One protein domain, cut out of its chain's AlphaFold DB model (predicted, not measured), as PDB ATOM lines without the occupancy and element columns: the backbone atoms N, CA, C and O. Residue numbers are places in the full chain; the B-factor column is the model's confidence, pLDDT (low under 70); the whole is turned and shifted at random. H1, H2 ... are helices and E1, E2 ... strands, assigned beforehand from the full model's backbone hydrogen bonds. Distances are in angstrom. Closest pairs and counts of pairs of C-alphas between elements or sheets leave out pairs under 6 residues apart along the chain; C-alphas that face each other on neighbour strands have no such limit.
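Overview. This is residues 98 to 246 of the 364 residues of an uncharacterized protein of Leifsonia sp. CL147 (UniProt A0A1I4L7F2). Little regular structure: a small sandwich set among loops, the twisted sheet E4 E5 E6 E7 partly face to face with the sheet E1 E2 E3, and the hairpin E8 E9 near E4 and E5. Of 149 printed residues, 51 are in named elements, mostly strand: H1, then E1 to E9, with antiparallel sheets. It is compact, radius of gyration of the C-alphas 14.6 A, spanning 42 by 37 by 30 A.

Along the chain. E4, residues 173 to 179, runs 18.3 A from C-alpha 173 at (121.518, 118.315, 137.345). E5 is 185 to 190, E6 201 to 205, E7 213 to 215, E1 131 to 137, E2 144 to 150, E3 155 to 157, H1 118 to 122, E8 227 to 230. E9, 236 to 239, ends at (119.157, 118.613, 156.615).

Arrangement. E4 to E7 form a meander, each strand the antiparallel neighbour of the one before, as do E1 to E3. In E4 and E5, N 175 and O 188 are 2.8 A apart, within hydrogen-bond range. The closest C-alphas of E2 and E4, Met 144 and Gly 173, are 4.6 A apart. H1, its O i to N i+4 pair within range, only grazes E4's sheet.

Size, cuts and confidence. The printed part has no cut. Links E3 to E4 and E7 to E8 are long. Mean pLDDT of the printed part is 74.0; residues 217 to 246 are among those under 70.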
ATOM      1  N   VAL A  98     139.889 120.642 134.250       66.44
ATOM      2  CA  VAL A  98     140.146 121.136 132.883       66.44
ATOM      3  C   VAL A  98     139.779 122.622 132.763       66.44
ATOM      4  O   VAL A  98     138.618 122.994 132.897       66.44
ATOM      5  N   THR A  99     140.743 123.488 132.455       59.25
ATOM      6  CA  THR A  99     140.592 124.959 132.508       59.25
ATOM      7  C   THR A  99     139.561 125.591 131.572       59.25
ATOM      8  O   THR A  99     139.189 126.742 131.788       59.25
ATOM      9  N   ASP A 100     139.106 124.897 130.528       63.03
ATOM     10  CA  ASP A 100     138.191 125.461 129.525       63.03
ATOM     11  C   ASP A 100     136.698 125.395 129.908       63.03
ATOM     12  O   ASP A 100     135.853 125.932 129.190       63.03
ATOM     13  N   GLY A 101     136.359 124.750 131.032       62.78
ATOM     14  CA  GLY A 101     134.977 124.567 131.490       62.78
ATOM     15  C   GLY A 101     134.129 123.619 130.629       62.78
ATOM     16  O   GLY A 101     132.923 123.511 130.853       62.78
ATOM     17  N   THR A 102     134.731 122.936 129.651       67.50
ATOM     18  CA  THR A 102     134.079 121.930 128.792       67.50
ATOM     19  C   THR A 102     134.423 120.496 129.196       67.50
ATOM     20  O   THR A 102     133.632 119.587 128.944       67.50
ATOM     21  N   GLY A 103     135.575 120.294 129.841       78.00
ATOM     22  CA  GLY A 103     135.967 119.013 130.425       78.00
ATOM     23  C   GLY A 103     135.459 118.791 131.861       78.00
ATOM     24  O   GLY A 103     134.914 119.706 132.486       78.00
ATOM     25  N   PRO A 104     135.683 117.587 132.419       86.25
ATOM     26  CA  PRO A 104     135.433 117.281 133.824       86.25
ATOM     27  C   PRO A 104     136.181 118.220 134.782       86.25
ATOM     28  O   PRO A 104     137.342 118.570 134.561       86.25
ATOM     29  N   GLN A 105     135.504 118.606 135.859       87.44
ATOM     30  CA  GLN A 105     136.010 119.468 136.924       87.44
ATOM     31  C   GLN A 105     135.989 118.698 138.239       87.44
ATOM     32  O   GLN A 105     134.998 118.028 138.530       87.44
ATOM     33  N   VAL A 106     137.023 118.840 139.070       87.94
ATOM     34  CA  VAL A 106     136.944 118.459 140.487       87.94
ATOM     35  C   VAL A 106     135.784 119.226 141.125       87.94
ATOM     36  O   VAL A 106     135.688 120.446 140.975       87.94
ATOM     37  N   SER A 107     134.876 118.522 141.802       81.62
ATOM     38  CA  SER A 107     133.698 119.160 142.388       81.62
ATOM     39  C   SER A 107     134.064 119.826 143.707       81.62
ATOM     40  O   SER A 107     134.365 119.155 144.688       81.62
ATOM     41  N   THR A 108     133.996 121.153 143.746       70.31
ATOM     42  CA  THR A 108     134.172 121.940 144.974       70.31
ATOM     43  C   THR A 108     132.854 122.195 145.709       70.31
ATOM     44  O   THR A 108     132.838 122.964 146.662       70.31
ATOM     45  N   ASP A 109     131.742 121.557 145.309       65.75
ATOM     46  CA  ASP A 109     130.418 121.801 145.905       65.75
ATOM     47  C   ASP A 109     130.357 121.458 147.407       65.75
ATOM     48  O   ASP A 109     129.616 122.109 148.140       65.75
ATOM     49  N   LEU A 110     131.171 120.500 147.874       61.41
ATOM     50  CA  LEU A 110     131.333 120.184 149.300       61.41
ATOM     51  C   LEU A 110     132.192 121.219 150.054       61.41
ATOM     52  O   LEU A 110     131.959 121.469 151.228       61.41
ATOM     53  N   VAL A 111     133.154 121.842 149.366       57.16
ATOM     54  CA  VAL A 111     134.185 122.756 149.904       57.16
ATOM     55  C   VAL A 111     133.809 124.226 149.637       57.16
ATOM     56  O   VAL A 111     134.646 125.106 149.470       57.16
ATOM     57  N   ARG A 112     132.505 124.531 149.593       52.22
ATOM     58  CA  ARG A 112     132.000 125.911 149.442       52.22
ATOM     59  C   ARG A 112     132.111 126.753 150.723       52.22
ATOM     60  O   ARG A 112     131.708 127.914 150.705       52.22
ATOM     61  N   THR A 113     132.620 126.193 151.819       47.41
ATOM     62  CA  THR A 113     132.900 126.918 153.064       47.41
ATOM     63  C   THR A 113     134.274 127.584 153.016       47.41
ATOM     64  O   THR A 113     135.222 127.047 152.452       47.41
ATOM     65  N   GLU A 114     134.401 128.747 153.660       44.31
ATOM     66  CA  GLU A 114     135.670 129.494 153.744       44.31
ATOM     67  C   GLU A 114     136.750 128.752 154.558       44.31
ATOM     68  O   GLU A 114     137.928 129.059 154.427       44.31
ATOM     69  N   ASN A 115     136.350 127.743 155.341       56.25
ATOM     70  CA  ASN A 115     137.216 126.747 155.968       56.25
ATOM     71  C   ASN A 115     136.578 125.354 155.780       56.25
ATOM     72  O   ASN A 115     135.522 125.096 156.371       56.25
ATOM     73  N   PRO A 116     137.131 124.464 154.940       65.31
ATOM     74  CA  PRO A 116     136.694 123.072 154.870       65.31
ATOM     75  C   PRO A 116     137.335 122.243 155.992       65.31
ATOM     76  O   PRO A 116     138.536 122.347 156.245       65.31
ATOM     77  N   THR A 117     136.541 121.406 156.658       69.81
ATOM     78  CA  THR A 117     137.034 120.455 157.665       69.81
ATOM     79  C   THR A 117     137.766 119.277 157.001       69.81
ATOM     80  O   THR A 117     137.484 118.956 155.839       69.81
ATOM     81  N   PRO A 118     138.686 118.595 157.715       74.56
ATOM     82  CA  PRO A 118     139.316 117.347 157.280       74.56
ATOM     83  C   PRO A 118     138.363 116.327 156.673       74.56
ATOM     84  O   PRO A 118     138.645 115.817 155.592       74.56
ATOM     85  N   ASP A 119     137.241 116.049 157.339       71.38
ATOM     86  CA  ASP A 119     136.304 115.006 156.925       71.38
ATOM     87  C   ASP A 119     135.528 115.403 155.649       71.38
ATOM     88  O   ASP A 119     135.397 114.580 154.739       71.38
ATOM     89  N   VAL A 120     135.160 116.684 155.476       74.25
ATOM     90  CA  VAL A 120     134.620 117.215 154.205       74.25
ATOM     91  C   VAL A 120     135.627 117.056 153.062       74.25
ATOM     92  O   VAL A 120     135.243 116.663 151.957       74.25
ATOM     93  N   VAL A 121     136.911 117.346 153.303       81.00
ATOM     94  CA  VAL A 121     137.964 117.151 152.291       81.00
ATOM     95  C   VAL A 121     138.181 115.664 152.020       81.00
ATOM     96  O   VAL A 121     138.274 115.278 150.859       81.00
ATOM     97  N   ALA A 122     138.201 114.812 153.045       84.12
ATOM     98  CA  ALA A 122     138.337 113.365 152.900       84.12
ATOM     99  C   ALA A 122     137.180 112.761 152.086       84.12
ATOM    100  O   ALA A 122     137.429 111.943 151.204       84.12
ATOM    101  N   ALA A 123     135.942 113.221 152.291       81.94
ATOM    102  CA  ALA A 123     134.759 112.807 151.532       81.94
ATOM    103  C   ALA A 123     134.801 113.201 150.039       81.94
ATOM    104  O   ALA A 123     134.016 112.684 149.236       81.94
ATOM    105  N   MET A 124     135.722 114.080 149.624       86.44
ATOM    106  CA  MET A 124     135.998 114.312 148.203       86.44
ATOM    107  C   MET A 124     136.768 113.162 147.546       86.44
ATOM    108  O   MET A 124     136.756 113.067 146.319       86.44
ATOM    109  N   PHE A 125     137.447 112.311 148.311       91.00
ATOM    110  CA  PHE A 125     138.326 111.267 147.793       91.00
ATOM    111  C   PHE A 125     137.801 109.874 148.120       91.00
ATOM    112  O   PHE A 125     137.137 109.659 149.131       91.00
ATOM    113  N   SER A 126     138.129 108.895 147.280       91.69
ATOM    114  CA  SER A 126     138.006 107.500 147.701       91.69
ATOM    115  C   SER A 126     138.943 107.216 148.882       91.69
ATOM    116  O   SER A 126     139.924 107.925 149.096       91.69
ATOM    117  N   HIS A 127     138.666 106.171 149.660       88.31
ATOM    118  CA  HIS A 127     139.378 105.853 150.902       88.31
ATOM    119  C   HIS A 127     140.892 105.628 150.715       88.31
ATOM    120  O   HIS A 127     141.680 105.830 151.643       88.31
ATOM    121  N   ASP A 128     141.278 105.202 149.514       90.94
ATOM    122  CA  ASP A 128     142.639 104.998 149.021       90.94
ATOM    123  C   ASP A 128     143.251 106.253 148.358       90.94
ATOM    124  O   ASP A 128     144.381 106.203 147.891       90.94
ATOM    125  N   PHE A 129     142.525 107.373 148.299       92.38
ATOM    126  CA  PHE A 129     142.910 108.641 147.669       92.38
ATOM    127  C   PHE A 129     143.326 108.522 146.187       92.38
ATOM    128  O   PHE A 129     144.076 109.351 145.669       92.38
ATOM    129  N   THR A 130     142.816 107.510 145.472       92.81
ATOM    130  CA  THR A 130     143.103 107.278 144.038       92.81
ATOM    131  C   THR A 130     142.102 107.932 143.089       92.81
ATOM    132  O   THR A 130     142.375 108.071 141.895       92.81
ATOM    133  N   ARG A 131     140.947 108.355 143.611       93.56
ATOM    134  CA  ARG A 131     139.878 109.048 142.887       93.56
ATOM    135  C   ARG A 131     139.445 110.285 143.662       93.56
ATOM    136  O   ARG A 131     139.383 110.240 144.887       93.56
ATOM    137  N   VAL A 132     139.073 111.345 142.947       93.00
ATOM    138  CA  VAL A 132     138.421 112.539 143.507       93.00
ATOM    139  C   VAL A 132     137.067 112.773 142.846       93.00
ATOM    140  O   VAL A 132     136.903 112.531 141.648       93.00
ATOM    141  N   VAL A 133     136.085 113.251 143.604       90.69
ATOM    142  CA  VAL A 133     134.755 113.587 143.092       90.69
ATOM    143  C   VAL A 133     134.799 114.708 142.056       90.69
ATOM    144  O   VAL A 133     135.541 115.685 142.169       90.69
ATOM    145  N   ALA A 134     133.974 114.567 141.024       92.00
ATOM    146  CA  ALA A 134     133.996 115.434 139.861       92.00
ATOM    147  C   ALA A 134     132.610 115.610 139.236       92.00
ATOM    148  O   ALA A 134     131.751 114.726 139.306       92.00
ATOM    149  N   THR A 135     132.412 116.744 138.570       89.62
ATOM    150  CA  THR A 135     131.239 117.015 137.733       89.62
ATOM    151  C   THR A 135     131.653 117.379 136.313       89.62
ATOM    152  O   THR A 135     132.765 117.833 136.050       89.62
ATOM    153  N   THR A 136     130.751 117.165 135.359       88.75
ATOM    154  CA  THR A 136     130.912 117.618 133.974       88.75
ATOM    155  C   THR A 136     129.560 118.046 133.423       88.75
ATOM    156  O   THR A 136     128.544 117.426 133.733       88.75
ATOM    157  N   THR A 137     129.518 119.089 132.597       86.69
ATOM    158  CA  THR A 137     128.268 119.552 131.976       86.69
ATOM    159  C   THR A 137     128.256 119.184 130.503       86.69
ATOM    160  O   THR A 137     129.117 119.623 129.748       86.69
ATOM    161  N   ASP A 138     127.263 118.405 130.077       83.31
ATOM    162  CA  ASP A 138     127.038 118.118 128.661       83.31
ATOM    163  C   ASP A 138     126.762 119.441 127.910       83.31
ATOM    164  O   ASP A 138     125.787 120.140 128.222       83.31
ATOM    165  N   PRO A 139     127.586 119.824 126.917       82.12
ATOM    166  CA  PRO A 139     127.438 121.101 126.233       82.12
ATOM    167  C   PRO A 139     126.167 121.183 125.376       82.12
ATOM    168  O   PRO A 139     125.694 122.298 125.137       82.12
ATOM    169  N   ALA A 140     125.605 120.052 124.938       83.12
ATOM    170  CA  ALA A 140     124.408 119.980 124.109       83.12
ATOM    171  C   ALA A 140     123.123 119.950 124.948       83.12
ATOM    172  O   ALA A 140     122.205 120.725 124.677       83.12
ATOM    173  N   THR A 141     123.050 119.097 125.976       82.25
ATOM    174  CA  THR A 141     121.833 118.959 126.805       82.25
ATOM    175  C   THR A 141     121.801 119.878 128.026       82.25
ATOM    176  O   THR A 141     120.735 120.066 128.607       82.25
ATOM    177  N   LYS A 142     122.947 120.450 128.423       82.81
ATOM    178  CA  LYS A 142     123.170 121.153 129.704       82.81
ATOM    179  C   LYS A 142     122.963 120.283 130.949       82.81
ATOM    180  O   LYS A 142     122.936 120.807 132.060       82.81
ATOM    181  N   LEU A 143     122.883 118.960 130.781       85.62
ATOM    182  CA  LEU A 143     122.879 118.000 131.879       85.62
ATOM    183  C   LEU A 143     124.226 118.039 132.605       85.62
ATOM    184  O   LEU A 143     125.255 117.639 132.051       85.62
ATOM    185  N   MET A 144     124.212 118.469 133.864       87.38
ATOM    186  CA  MET A 144     125.361 118.298 134.745       87.38
ATOM    187  C   MET A 144     125.366 116.873 135.290       87.38
ATOM    188  O   MET A 144     124.462 116.485 136.027       87.38
ATOM    189  N   ASN A 145     126.378 116.105 134.901       90.81
ATOM    190  CA  ASN A 145     126.669 114.768 135.395       90.81
ATOM    191  C   ASN A 145     127.683 114.830 136.538       90.81
ATOM    192  O   ASN A 145     128.513 115.739 136.583       90.81
ATOM    193  N   ALA A 146     127.666 113.815 137.396       91.69
ATOM    194  CA  ALA A 146     128.635 113.630 138.462       91.69
ATOM    195  C   ALA A 146     129.287 112.243 138.408       91.69
ATOM    196  O   ALA A 146     128.746 111.279 137.853       91.69
ATOM    197  N   GLY A 147     130.470 112.158 138.997       94.19
ATOM    198  CA  GLY A 147     131.280 110.954 139.061       94.19
ATOM    199  C   GLY A 147     132.615 111.248 139.728       94.19
ATOM    200  O   GLY A 147     132.672 112.065 140.646       94.19
ATOM    201  N   TRP A 148     133.688 110.627 139.250       94.31
ATOM    202  CA  TRP A 148     135.036 110.860 139.773       94.31
ATOM    203  C   TRP A 148     136.087 110.948 138.669       94.31
ATOM    204  O   TRP A 148     135.908 110.389 137.587       94.31
ATOM    205  N   ILE A 149     137.190 111.632 138.964       92.94
ATOM    206  CA  ILE A 149     138.434 111.636 138.190       92.94
ATOM    207  C   ILE A 149     139.432 110.730 138.924       92.94
ATOM    208  O   ILE A 149     139.605 110.878 140.133       92.94
ATOM    209  N   ASP A 150     140.057 109.782 138.224       91.75
ATOM    210  CA  ASP A 150     141.141 108.956 138.779       91.75
ATOM    211  C   ASP A 150     142.504 109.682 138.754       91.75
ATOM    212  O   ASP A 150     142.654 110.755 138.164       91.75
ATOM    213  N   SER A 151     143.532 109.089 139.364       84.88
ATOM    214  CA  SER A 151     144.900 109.633 139.368       84.88
ATOM    215  C   SER A 151     145.560 109.724 137.978       84.88
ATOM    216  O   SER A 151     146.633 110.310 137.853       84.88
ATOM    217  N   ASN A 152     144.945 109.156 136.934       86.81
ATOM    218  CA  ASN A 152     145.375 109.268 135.537       86.81
ATOM    219  C   ASN A 152     144.625 110.386 134.782       86.81
ATOM    220  O   ASN A 152     144.859 110.584 133.588       86.81
ATOM    221  N   GLY A 153     143.709 111.102 135.446       87.06
ATOM    222  CA  GLY A 153     142.860 112.128 134.843       87.06
ATOM    223  C   GLY A 153     141.627 111.587 134.105       87.06
ATOM    224  O   GLY A 153     140.948 112.353 133.420       87.06
ATOM    225  N   GLN A 154     141.312 110.292 134.210       91.31
ATOM    226  CA  GLN A 154     140.147 109.695 133.556       91.31
ATOM    227  C   GLN A 154     138.875 109.941 134.366       91.31
ATOM    228  O   GLN A 154     138.761 109.539 135.524       91.31
ATOM    229  N   PHE A 155     137.878 110.566 133.735       92.19
ATOM    230  CA  PHE A 155     136.566 110.772 134.340       92.19
ATOM    231  C   PHE A 155     135.640 109.572 134.122       92.19
ATOM    232  O   PHE A 155     135.330 109.202 132.989       92.19
ATOM    233  N   THR A 156     135.132 109.016 135.219       94.00
ATOM    234  CA  THR A 156     134.081 107.996 135.221       94.00
ATOM    235  C   THR A 156     132.743 108.650 135.546       94.00
ATOM    236  O   THR A 156     132.543 109.123 136.661       94.00
ATOM    237  N   ASN A 157     131.805 108.660 134.593       93.38
ATOM    238  CA  ASN A 157     130.451 109.173 134.816       93.38
ATOM    239  C   ASN A 157     129.600 108.142 135.581       93.38
ATOM    240  O   ASN A 157     129.330 107.059 135.058       93.38
ATOM    241  N   VAL A 158     129.141 108.494 136.783       94.69
ATOM    242  CA  VAL A 158     128.268 107.644 137.609       94.69
ATOM    243  C   VAL A 158     126.796 107.915 137.309       94.69
ATOM    244  O   VAL A 158     125.987 106.994 137.272       94.69
ATOM    245  N   THR A 159     126.426 109.173 137.063       91.94
ATOM    246  CA  THR A 159     125.019 109.581 136.909       91.94
ATOM    247  C   THR A 159     124.464 109.418 135.498       91.94
ATOM    248  O   THR A 159     123.274 109.640 135.282       91.94
ATOM    249  N   GLY A 160     125.297 109.029 134.528       88.19
ATOM    250  CA  GLY A 160     124.921 108.935 133.114       88.19
ATOM    251  C   GLY A 160     123.755 107.985 132.812       88.19
ATOM    252  O   GLY A 160     123.083 108.165 131.802       88.19
ATOM    253  N   SER A 161     123.471 107.011 133.684       86.75
ATOM    254  CA  SER A 161     122.317 106.105 133.565       86.75
ATOM    255  C   SER A 161     121.011 106.657 134.157       86.75
ATOM    256  O   SER A 161     119.941 106.126 133.859       86.75
ATOM    257  N   LEU A 162     121.065 107.717 134.975       85.75
ATOM    258  CA  LEU A 162     119.915 108.229 135.736       85.75
ATOM    259  C   LEU A 162     118.977 109.142 134.938       85.75
ATOM    260  O   LEU A 162     117.837 109.352 135.351       85.75
ATOM    261  N   TYR A 163     119.445 109.725 133.833       82.62
ATOM    262  CA  TYR A 163     118.642 110.608 132.988       82.62
ATOM    263  C   TYR A 163     118.295 109.942 131.659       82.62
ATOM    264  O   TYR A 163     119.181 109.554 130.901       82.62
ATOM    265  N   GLN A 164     117.003 109.903 131.329       76.44
ATOM    266  CA  GLN A 164     116.544 109.676 129.959       76.44
ATOM    267  C   GLN A 164     115.823 110.928 129.451       76.44
ATOM    268  O   GLN A 164     115.048 111.565 130.172       76.44
ATOM    269  N   GLN A 165     116.076 111.285 128.192       72.31
ATOM    270  CA  GLN A 165     115.521 112.491 127.583       72.31
ATOM    271  C   GLN A 165     113.984 112.479 127.620       72.31
ATOM    272  O   GLN A 165     113.349 111.510 127.214       72.31
ATOM    273  N   GLY A 166     113.389 113.574 128.100       68.62
ATOM    274  CA  GLY A 166     111.933 113.735 128.194       68.62
ATOM    275  C   GLY A 166     111.281 113.194 129.474       68.62
ATOM    276  O   GLY A 166     110.079 113.373 129.639       68.62
ATOM    277  N   GLN A 167     112.033 112.594 130.408       72.56
ATOM    278  CA  GLN A 167     111.491 112.173 131.716       72.56
ATOM    279  C   GLN A 167     111.113 113.339 132.646       72.56
ATOM    280  O   GLN A 167     110.334 113.152 133.580       72.56
ATOM    281  N   PHE A 168     111.666 114.531 132.414       68.44
ATOM    282  CA  PHE A 168     111.512 115.701 133.276       68.44
ATOM    283  C   PHE A 168     111.132 116.935 132.451       68.44
ATOM    284  O   PHE A 168     111.581 117.089 131.315       68.44
ATOM    285  N   ALA A 169     110.341 117.840 133.038       70.81
ATOM    286  CA  ALA A 169     109.971 119.112 132.407       70.81
ATOM    287  C   ALA A 169     111.163 120.081 132.252       70.81
ATOM    288  O   ALA A 169     111.177 120.894 131.333       70.81
ATOM    289  N   ASN A 170     112.163 119.961 133.129       72.88
ATOM    290  CA  ASN A 170     113.453 120.646 133.062       72.88
ATOM    291  C   ASN A 170     114.563 119.587 133.071       72.88
ATOM    292  O   ASN A 170     114.410 118.563 133.736       72.88
ATOM    293  N   VAL A 171     115.682 119.830 132.386       76.19
ATOM    294  CA  VAL A 171     116.849 118.934 132.456       76.19
ATOM    295  C   VAL A 171     117.363 118.918 133.906       76.19
ATOM    296  O   VAL A 171     117.605 119.996 134.454       76.19
ATOM    297  N   PRO A 172     117.495 117.747 134.559       79.56
ATOM    298  CA  PRO A 172     118.042 117.675 135.908       79.56
ATOM    299  C   PRO A 172     119.534 118.029 135.921       79.56
ATOM    300  O   PRO A 172     120.205 118.009 134.892       79.56
ATOM    301  N   GLY A 173     120.075 118.290 137.105       81.75
ATOM    302  CA  GLY A 173     121.518 118.315 137.345       81.75
ATOM    303  C   GLY A 173     121.878 117.433 138.533       81.75
ATOM    304  O   GLY A 173     121.060 117.266 139.436       81.75
ATOM    305  N   TYR A 174     123.089 116.885 138.540       84.69
ATOM    306  CA  TYR A 174     123.614 116.095 139.650       84.69
ATOM    307  C   TYR A 174     124.725 116.868 140.378       84.69
ATOM    308  O   TYR A 174     125.653 117.359 139.735       84.69
ATOM    309  N   ARG A 175     124.592 117.026 141.699       78.31
ATOM    310  CA  ARG A 175     125.406 117.897 142.568       78.31
ATOM    311  C   ARG A 175     125.859 117.174 143.833       78.31
ATOM    312  O   ARG A 175     125.419 116.061 144.117       78.31
ATOM    313  N   ASN A 176     126.736 117.841 144.583       77.12
ATOM    314  CA  ASN A 176     127.253 117.399 145.878       77.12
ATOM    315  C   ASN A 176     127.796 115.948 145.856       77.12
ATOM    316  O   ASN A 176     127.473 115.178 146.764       77.12
ATOM    317  N   PRO A 177     128.564 115.527 144.826       85.12
ATOM    318  CA  PRO A 177     129.122 114.183 144.806       85.12
ATOM    319  C   PRO A 177     130.086 113.991 145.980       85.12
ATOM    320  O   PRO A 177     130.924 114.854 146.223       85.12
ATOM    321  N   MET A 178     129.986 112.858 146.672       86.44
ATOM    322  CA  MET A 178     130.877 112.479 147.775       86.44
ATOM    323  C   MET A 178     131.179 110.979 147.734       86.44
ATOM    324  O   MET A 178     130.329 110.176 147.333       86.44
ATOM    325  N   PHE A 179     132.363 110.595 148.195       86.12
ATOM    326  CA  PHE A 179     132.629 109.234 148.637       86.12
ATOM    327  C   PHE A 179     132.211 109.096 150.100       86.12
ATOM    328  O   PHE A 179     132.498 109.949 150.934       86.12
ATOM    329  N   GLY A 180     131.505 108.011 150.394       82.12
ATOM    330  CA  GLY A 180     131.105 107.623 151.736       82.12
ATOM    331  C   GLY A 180     131.692 106.262 152.128       82.12
ATOM    332  O   GLY A 180     132.719 105.835 151.591       82.12
ATOM    333  N   PRO A 181     131.041 105.545 153.057       75.25
ATOM    334  CA  PRO A 181     131.544 104.293 153.616       75.25
ATOM    335  C   PRO A 181     131.918 103.254 152.562       75.25
ATOM    336  O   PRO A 181     131.136 102.945 151.662       75.25
ATOM    337  N   GLY A 182     133.117 102.686 152.706       79.56
ATOM    338  CA  GLY A 182     133.610 101.609 151.849       79.56
ATOM    339  C   GLY A 182     133.727 101.967 150.364       79.56
ATOM    340  O   GLY A 182     133.653 101.057 149.550       79.56
ATOM    341  N   ASP A 183     133.883 103.250 150.014       85.44
ATOM    342  CA  ASP A 183     133.865 103.804 148.645       85.44
ATOM    343  C   ASP A 183     132.501 103.778 147.933       85.44
ATOM    344  O   ASP A 183     132.433 103.823 146.700       85.44
ATOM    345  N   ALA A 184     131.392 103.740 148.675       85.88
ATOM    346  CA  ALA A 184     130.084 104.028 148.093       85.88
ATOM    347  C   ALA A 184     130.028 105.497 147.630       85.88
ATOM    348  O   ALA A 184     130.442 106.399 148.357       85.88
ATOM    349  N   PHE A 185     129.521 105.749 146.422       88.56
ATOM    350  CA  PHE A 185     129.468 107.088 145.829       88.56
ATOM    351  C   PHE A 185     128.054 107.658 145.919       88.56
ATOM    352  O   PHE A 185     127.108 107.047 145.415       88.56
ATOM    353  N   TYR A 186     127.908 108.837 146.516       87.25
ATOM    354  CA  TYR A 186     126.622 109.489 146.761       87.25
ATOM    355  C   TYR A 186     126.507 110.794 145.984       87.25
ATOM    356  O   TYR A 186     127.497 111.496 145.801       87.25
ATOM    357  N   VAL A 187     125.294 111.130 145.541       85.06
ATOM    358  CA  VAL A 187     125.036 112.332 144.735       85.06
ATOM    359  C   VAL A 187     123.574 112.782 144.831       85.06
ATOM    360  O   VAL A 187     122.661 111.951 144.755       85.06
ATOM    361  N   SER A 188     123.321 114.091 144.940       80.75
ATOM    362  CA  SER A 188     121.965 114.644 144.828       80.75
ATOM    363  C   SER A 188     121.589 114.948 143.380       80.75
ATOM    364  O   SER A 188     122.347 115.536 142.613       80.75
ATOM    365  N   GLN A 189     120.368 114.582 143.004       81.62
ATOM    366  CA  GLN A 189     119.672 115.090 141.829       81.62
ATOM    367  C   GLN A 189     118.928 116.373 142.189       81.62
ATOM    368  O   GLN A 189     118.272 116.446 143.228       81.62
ATOM    369  N   TYR A 190     118.953 117.332 141.273       74.56
ATOM    370  CA  TYR A 190     118.235 118.592 141.339       74.56
ATOM    371  C   TYR A 190     117.341 118.774 140.103       74.56
ATOM    372  O   TYR A 190     117.797 118.569 138.977       74.56
ATOM    373  N   THR A 191     116.083 119.188 140.294       68.38
ATOM    374  CA  THR A 191     115.105 119.422 139.209       68.38
ATOM    375  C   THR A 191     114.424 120.790 139.346       68.38
ATOM    376  O   THR A 191     113.311 120.885 139.861       68.38
ATOM    377  N   GLY A 192     115.068 121.862 138.882       61.75
ATOM    378  CA  GLY A 192     114.542 123.229 138.988       61.75
ATOM    379  C   GLY A 192     115.286 124.229 138.100       61.75
ATOM    380  O   GLY A 192     116.256 123.869 137.440       61.75
ATOM    381  N   SER A 193     114.824 125.482 138.075       53.34
ATOM    382  CA  SER A 193     115.423 126.574 137.282       53.34
ATOM    383  C   SER A 193     116.325 127.530 138.083       53.34
ATOM    384  O   SER A 193     117.057 128.307 137.476       53.34
ATOM    385  N   GLY A 194     116.291 127.482 139.422       53.06
ATOM    386  CA  GLY A 194     117.299 128.100 140.304       53.06
ATOM    387  C   GLY A 194     118.411 127.112 140.678       53.06
ATOM    388  O   GLY A 194     118.482 126.042 140.077       53.06
ATOM    389  N   MET A 195     119.224 127.404 141.701       50.75
ATOM    390  CA  MET A 195     120.112 126.391 142.310       50.75
ATOM    391  C   MET A 195     119.467 125.646 143.497       50.75
ATOM    392  O   MET A 195     119.940 124.568 143.841       50.75
ATOM    393  N   ASP A 196     118.358 126.165 144.052       52.75
ATOM    394  CA  ASP A 196     117.890 125.823 145.410       52.75
ATOM    395  C   ASP A 196     116.371 125.528 145.533       52.75
ATOM    396  O   ASP A 196     115.819 125.586 146.630       52.75
ATOM    397  N   THR A 197     115.641 125.266 144.433       49.41
ATOM    398  CA  THR A 197     114.151 125.219 144.442       49.41
ATOM    399  C   THR A 197     113.469 123.991 143.801       49.41
ATOM    400  O   THR A 197     112.250 123.994 143.631       49.41
ATOM    401  N   GLY A 198     114.203 122.926 143.459       53.34
ATOM    402  CA  GLY A 198     113.650 121.668 142.932       53.34
ATOM    403  C   GLY A 198     113.699 120.487 143.910       53.34
ATOM    404  O   GLY A 198     114.747 120.222 144.478       53.34
ATOM    405  N   ALA A 199     112.619 119.708 144.043       54.12
ATOM    406  CA  ALA A 199     112.566 118.535 144.932       54.12
ATOM    407  C   ALA A 199     113.721 117.535 144.685       54.12
ATOM    408  O   ALA A 199     113.719 116.786 143.705       54.12
ATOM    409  N   GLY A 200     114.711 117.535 145.582       64.62
ATOM    410  CA  GLY A 200     115.928 116.742 145.434       64.62
ATOM    411  C   GLY A 200     115.725 115.249 145.706       64.62
ATOM    412  O   GLY A 200     114.940 114.862 146.574       64.62
ATOM    413  N   LYS A 201     116.472 114.401 144.991       76.62
ATOM    414  CA  LYS A 201     116.602 112.963 145.290       76.62
ATOM    415  C   LYS A 201     118.055 112.622 145.563       76.62
ATOM    416  O   LYS A 201     118.925 113.068 144.823       76.62
ATOM    417  N   LEU A 202     118.309 111.780 146.557       79.88
ATOM    418  CA  LEU A 202     119.630 111.201 146.774       79.88
ATOM    419  C   LEU A 202     119.769 109.893 145.998       79.88
ATOM    420  O   LEU A 202     118.842 109.080 145.958       79.88
ATOM    421  N   PHE A 203     120.947 109.677 145.429       85.44
ATOM    422  CA  PHE A 203     121.346 108.426 144.811       85.44
ATOM    423  C   PHE A 203     122.644 107.907 145.432       85.44
ATOM    424  O   PHE A 203     123.510 108.698 145.803       85.44
ATOM    425  N   VAL A 204     122.779 106.582 145.499       87.81
ATOM    426  CA  VAL A 204     124.007 105.884 145.902       87.81
ATOM    427  C   VAL A 204     124.386 104.828 144.867       87.81
ATOM    428  O   VAL A 204     123.558 103.998 144.483       87.81
ATOM    429  N   ALA A 205     125.638 104.845 144.417       90.81
ATOM    430  CA  ALA A 205     126.263 103.744 143.698       90.81
ATOM    431  C   ALA A 205     127.124 102.934 144.676       90.81
ATOM    432  O   ALA A 205     127.884 103.495 145.467       90.81
ATOM    433  N   ALA A 206     126.999 101.607 144.627       90.00
ATOM    434  CA  ALA A 206     127.811 100.709 145.442       90.00
ATOM    435  C   ALA A 206     129.302 100.791 145.037       90.00
ATOM    436  O   ALA A 206     129.591 101.158 143.890       90.00
ATOM    437  N   PRO A 207     130.242 100.415 145.924       87.06
ATOM    438  CA  PRO A 207     131.677 100.504 145.659       87.06
ATOM    439  C   PRO A 207     132.080  99.838 144.338       87.06
ATOM    440  O   PRO A 207     131.694  98.704 144.054       87.06
ATOM    441  N   GLY A 208     132.833 100.562 143.505       82.00
ATOM    442  CA  GLY A 208     133.275 100.091 142.186       82.00
ATOM    443  C   GLY A 208     132.183 100.022 141.105       82.00
ATOM    444  O   GLY A 208     132.452  99.522 140.014       82.00
ATOM    445  N   THR A 209     130.966 100.517 141.363       89.50
ATOM    446  CA  THR A 209     129.855 100.504 140.394       89.50
ATOM    447  C   THR A 209     129.527 101.895 139.845       89.50
ATOM    448  O   THR A 209     129.700 102.909 140.514       89.50
ATOM    449  N   THR A 210     128.984 101.939 138.626       90.94
ATOM    450  CA  THR A 210     128.419 103.144 137.982       90.94
ATOM    451  C   THR A 210     126.902 103.035 137.803       90.94
ATOM    452  O   THR A 210     126.325 103.579 136.865       90.94
ATOM    453  N   GLN A 211     126.241 102.276 138.683       91.25
ATOM    454  CA  GLN A 211     124.793 102.048 138.659       91.25
ATOM    455  C   GLN A 211     124.151 102.591 139.941       91.25
ATOM    456  O   GLN A 211     123.828 101.822 140.849       91.25
ATOM    457  N   PRO A 212     124.007 103.923 140.047       90.38
ATOM    458  CA  PRO A 212     123.360 104.553 141.185       90.38
ATOM    459  C   PRO A 212     121.895 104.132 141.332       90.38
ATOM    460  O   PRO A 212     121.125 104.083 140.371       90.38
ATOM    461  N   THR A 213     121.496 103.897 142.577       91.06
ATOM    462  CA  THR A 213     120.128 103.570 142.993       91.06
ATOM    463  C   THR A 213     119.568 104.684 143.876       91.06
ATOM    464  O   THR A 213     120.334 105.320 144.605       91.06
ATOM    465  N   PRO A 214     118.258 104.983 143.807       86.50
ATOM    466  CA  PRO A 214     117.665 106.031 144.629       86.50
ATOM    467  C   PRO A 214     117.638 105.612 146.101       86.50
ATOM    468  O   PRO A 214     117.235 104.496 146.430       86.50
ATOM    469  N   VAL A 215     118.007 106.531 146.988       80.56
ATOM    470  CA  VAL A 215     117.889 106.346 148.436       80.56
ATOM    471  C   VAL A 215     116.563 106.936 148.915       80.56
ATOM    472  O   VAL A 215     116.231 108.083 148.613       80.56
ATOM    473  N   ASN A 216     115.831 106.176 149.731       75.38
ATOM    474  CA  ASN A 216     114.725 106.706 150.524       75.38
ATOM    475  C   ASN A 216     115.267 107.591 151.657       75.38
ATOM    476  O   ASN A 216     115.563 107.106 152.747       75.38
ATOM    477  N   VAL A 217     115.389 108.891 151.393       65.25
ATOM    478  CA  VAL A 217     115.694 109.894 152.421       65.25
ATOM    479  C   VAL A 217     114.403 110.243 153.176       65.25
ATOM    480  O   VAL A 217     113.384 110.484 152.519       65.25
ATOM    481  N   PRO A 218     114.401 110.305 154.522       59.28
ATOM    482  CA  PRO A 218     113.272 110.850 155.268       59.28
ATOM    483  C   PRO A 218     112.988 112.286 154.810       59.28
ATOM    484  O   PRO A 218     113.893 113.119 154.780       59.28
ATOM    485  N   GLN A 219     111.747 112.593 154.435       55.00
ATOM    486  CA  GLN A 219     111.390 113.965 154.074       55.00
ATOM    487  C   GLN A 219     111.261 114.816 155.339       55.00
ATOM    488  O   GLN A 219     110.410 114.545 156.187       55.00
ATOM    489  N   THR A 220     112.072 115.869 155.444       53.53
ATOM    490  CA  THR A 220     111.742 117.021 156.289       53.53
ATOM    491  C   THR A 220     110.547 117.757 155.670       53.53
ATOM    492  O   THR A 220     110.361 117.746 154.450       53.53
ATOM    493  N   GLY A 221     109.693 118.347 156.513       49.28
ATOM    494  CA  GLY A 221     108.358 118.826 156.113       49.28
ATOM    495  C   GLY A 221     108.337 119.880 155.000       49.28
ATOM    496  O   GLY A 221     107.338 119.987 154.292       49.28
ATOM    497  N   ASP A 222     109.452 120.586 154.800       51.22
ATOM    498  CA  ASP A 222     109.590 121.687 153.839       51.22
ATOM    499  C   ASP A 222     110.126 121.253 152.457       51.22
ATOM    500  O   ASP A 222     110.438 122.079 151.601       51.22
ATOM    501  N   GLY A 223     110.176 119.942 152.190       50.12
ATOM    502  CA  GLY A 223     110.109 119.416 150.822       50.12
ATOM    503  C   GLY A 223     111.402 119.409 149.999       50.12
ATOM    504  O   GLY A 223     111.323 119.182 148.789       50.12
ATOM    505  N   ALA A 224     112.584 119.602 150.599       49.75
ATOM    506  CA  ALA A 224     113.844 119.496 149.859       49.75
ATOM    507  C   ALA A 224     115.059 118.988 150.670       49.75
ATOM    508  O   ALA A 224     115.630 119.739 151.462       49.75
ATOM    509  N   PRO A 225     115.555 117.764 150.398       47.41
ATOM    510  CA  PRO A 225     116.837 117.279 150.901       47.41
ATOM    511  C   PRO A 225     117.985 117.680 149.951       47.41
ATOM    512  O   PRO A 225     118.608 116.826 149.321       47.41
ATOM    513  N   TYR A 226     118.266 118.981 149.802       52.75
ATOM    514  CA  TYR A 226     119.476 119.435 149.077       52.75
ATOM    515  C   TYR A 226     120.755 119.058 149.818       52.75
ATOM    516  O   TYR A 226     121.788 118.761 149.214       52.75
ATOM    517  N   TRP A 227     120.648 119.085 151.142       57.06
ATOM    518  CA  TRP A 227     121.713 118.850 152.088       57.06
ATOM    519  C   TRP A 227     121.407 117.522 152.774       57.06
ATOM    520  O   TRP A 227     120.346 117.332 153.371       57.06
ATOM    521  N   TYR A 228     122.327 116.581 152.628       56.44
ATOM    522  CA  TYR A 228     122.274 115.268 153.247       56.44
ATOM    523  C   TYR A 228     123.672 114.953 153.766       56.44
ATOM    524  O   TYR A 228     124.666 115.354 153.161       56.44
ATOM    525  N   TRP A 229     123.736 114.247 154.886       60.25
ATOM    526  CA  TRP A 229     124.978 113.680 155.392       60.25
ATOM    527  C   TRP A 229     124.968 112.167 155.203       60.25
ATOM    528  O   TRP A 229     123.910 111.550 155.346       60.25
ATOM    529  N   VAL A 230     126.127 111.584 154.900       61.00
ATOM    530  CA  VAL A 230     126.346 110.136 154.883       61.00
ATOM    531  C   VAL A 230     127.407 109.828 155.922       61.00
ATOM    532  O   VAL A 230     128.566 110.192 155.761       61.00
ATOM    533  N   SER A 231     127.023 109.154 156.993       56.78
ATOM    534  CA  SER A 231     127.957 108.851 158.070       56.78
ATOM    535  C   SER A 231     128.774 107.573 157.818       56.78
ATOM    536  O   SER A 231     128.386 106.767 156.970       56.78
ATOM    537  N   PRO A 232     129.858 107.312 158.584       54.06
ATOM    538  CA  PRO A 232     130.728 106.138 158.416       54.06
ATOM    539  C   PRO A 232     130.048 104.752 158.426       54.06
ATOM    540  O   PRO A 232     130.644 103.789 157.953       54.06
ATOM    541  N   ASN A 233     128.813 104.624 158.932       57.28
ATOM    542  CA  ASN A 233     128.039 103.372 158.908       57.28
ATOM    543  C   ASN A 233     127.012 103.282 157.753       57.28
ATOM    544  O   ASN A 233     126.299 102.286 157.646       57.28
ATOM    545  N   GLY A 234     126.917 104.313 156.908       60.56
ATOM    546  CA  GLY A 234     125.988 104.400 155.778       60.56
ATOM    547  C   GLY A 234     124.635 105.036 156.113       60.56
ATOM    548  O   GLY A 234     123.758 105.064 155.249       60.56
ATOM    549  N   THR A 235     124.446 105.544 157.337       65.31
ATOM    550  CA  THR A 235     123.211 106.237 157.734       65.31
ATOM    551  C   THR A 235     123.133 107.595 157.052       65.31
ATOM    552  O   THR A 235     124.115 108.336 156.987       65.31
ATOM    553  N   ILE A 236     121.945 107.916 156.537       64.31
ATOM    554  CA  ILE A 236     121.694 109.141 155.782       64.31
ATOM    555  C   ILE A 236     120.767 110.044 156.577       64.31
ATOM    556  O   ILE A 236     119.634 109.664 156.882       64.31
ATOM    557  N   THR A 237     121.235 111.258 156.852       62.16
ATOM    558  CA  THR A 237     120.491 112.254 157.628       62.16
ATOM    559  C   THR A 237     120.130 113.441 156.727       62.16
ATOM    560  O   THR A 237     121.041 114.070 156.179       62.16
ATOM    561  N   PRO A 238     118.833 113.759 156.531       56.81
ATOM    562  CA  PRO A 238     118.398 114.958 155.814       56.81
ATOM    563  C   PRO A 238     118.656 116.215 156.644       56.81
ATOM    564  O   PRO A 238     118.762 116.153 157.872       56.81
ATOM    565  N   ARG A 239     118.733 117.368 155.978       53.78
ATOM    566  CA  ARG A 239     119.157 118.613 156.615       53.78
ATOM    567  C   ARG A 239     118.438 119.838 156.057       53.78
ATOM    568  O   ARG A 239     118.189 119.923 154.856       53.78
ATOM    569  N   ASP A 240     118.123 120.773 156.949       47.91
ATOM    570  CA  ASP A 240     117.299 121.940 156.634       47.91
ATOM    571  C   ASP A 240     117.994 122.921 155.665       47.91
ATOM    572  O   ASP A 240     119.226 123.060 155.690       47.91
ATOM    573  N   PRO A 241     117.230 123.635 154.812       40.59
ATOM    574  CA  PRO A 241     117.785 124.638 153.909       40.59
ATOM    575  C   PRO A 241     118.476 125.781 154.674       40.59
ATOM    576  O   PRO A 241     117.838 126.494 155.445       40.59
ATOM    577  N   GLY A 242     119.771 125.991 154.418       38.41
ATOM    578  CA  GLY A 242     120.530 127.147 154.921       38.41
ATOM    579  C   GLY A 242     121.462 126.893 156.114       38.41
ATOM    580  O   GLY A 242     122.101 127.833 156.576       38.41
ATOM    581  N   GLY A 243     121.591 125.658 156.609       35.28
ATOM    582  CA  GLY A 243     122.607 125.334 157.620       35.28
ATOM    583  C   GLY A 243     124.019 125.122 157.036       35.28
ATOM    584  O   GLY A 243     124.166 124.637 155.916       35.28
ATOM    585  N   TYR A 244     125.073 125.340 157.834       34.94
ATOM    586  CA  TYR A 244     126.483 125.028 157.501       34.94
ATOM    587  C   TYR A 244     126.861 123.573 157.796       34.94
ATOM    588  O   TYR A 244     126.533 123.118 158.879       34.94
ATOM    589  N   HIS A 245     127.482 122.861 156.851       37.31
ATOM    590  CA  HIS A 245     127.867 121.434 156.895       37.31
ATOM    591  C   HIS A 245     128.026 120.855 158.315       37.31
ATOM    592  O   HIS A 245     128.924 121.249 159.048       37.31
ATOM    593  N   TYR A 246     127.131 119.938 158.694       38.59
ATOM    594  CA  TYR A 246     127.127 119.318 160.017       38.59
ATOM    595  C   TYR A 246     127.244 117.810 159.876       38.59
ATOM    596  O   TYR A 246     126.289 117.135 159.483       38.59
TER     597      TYR A 246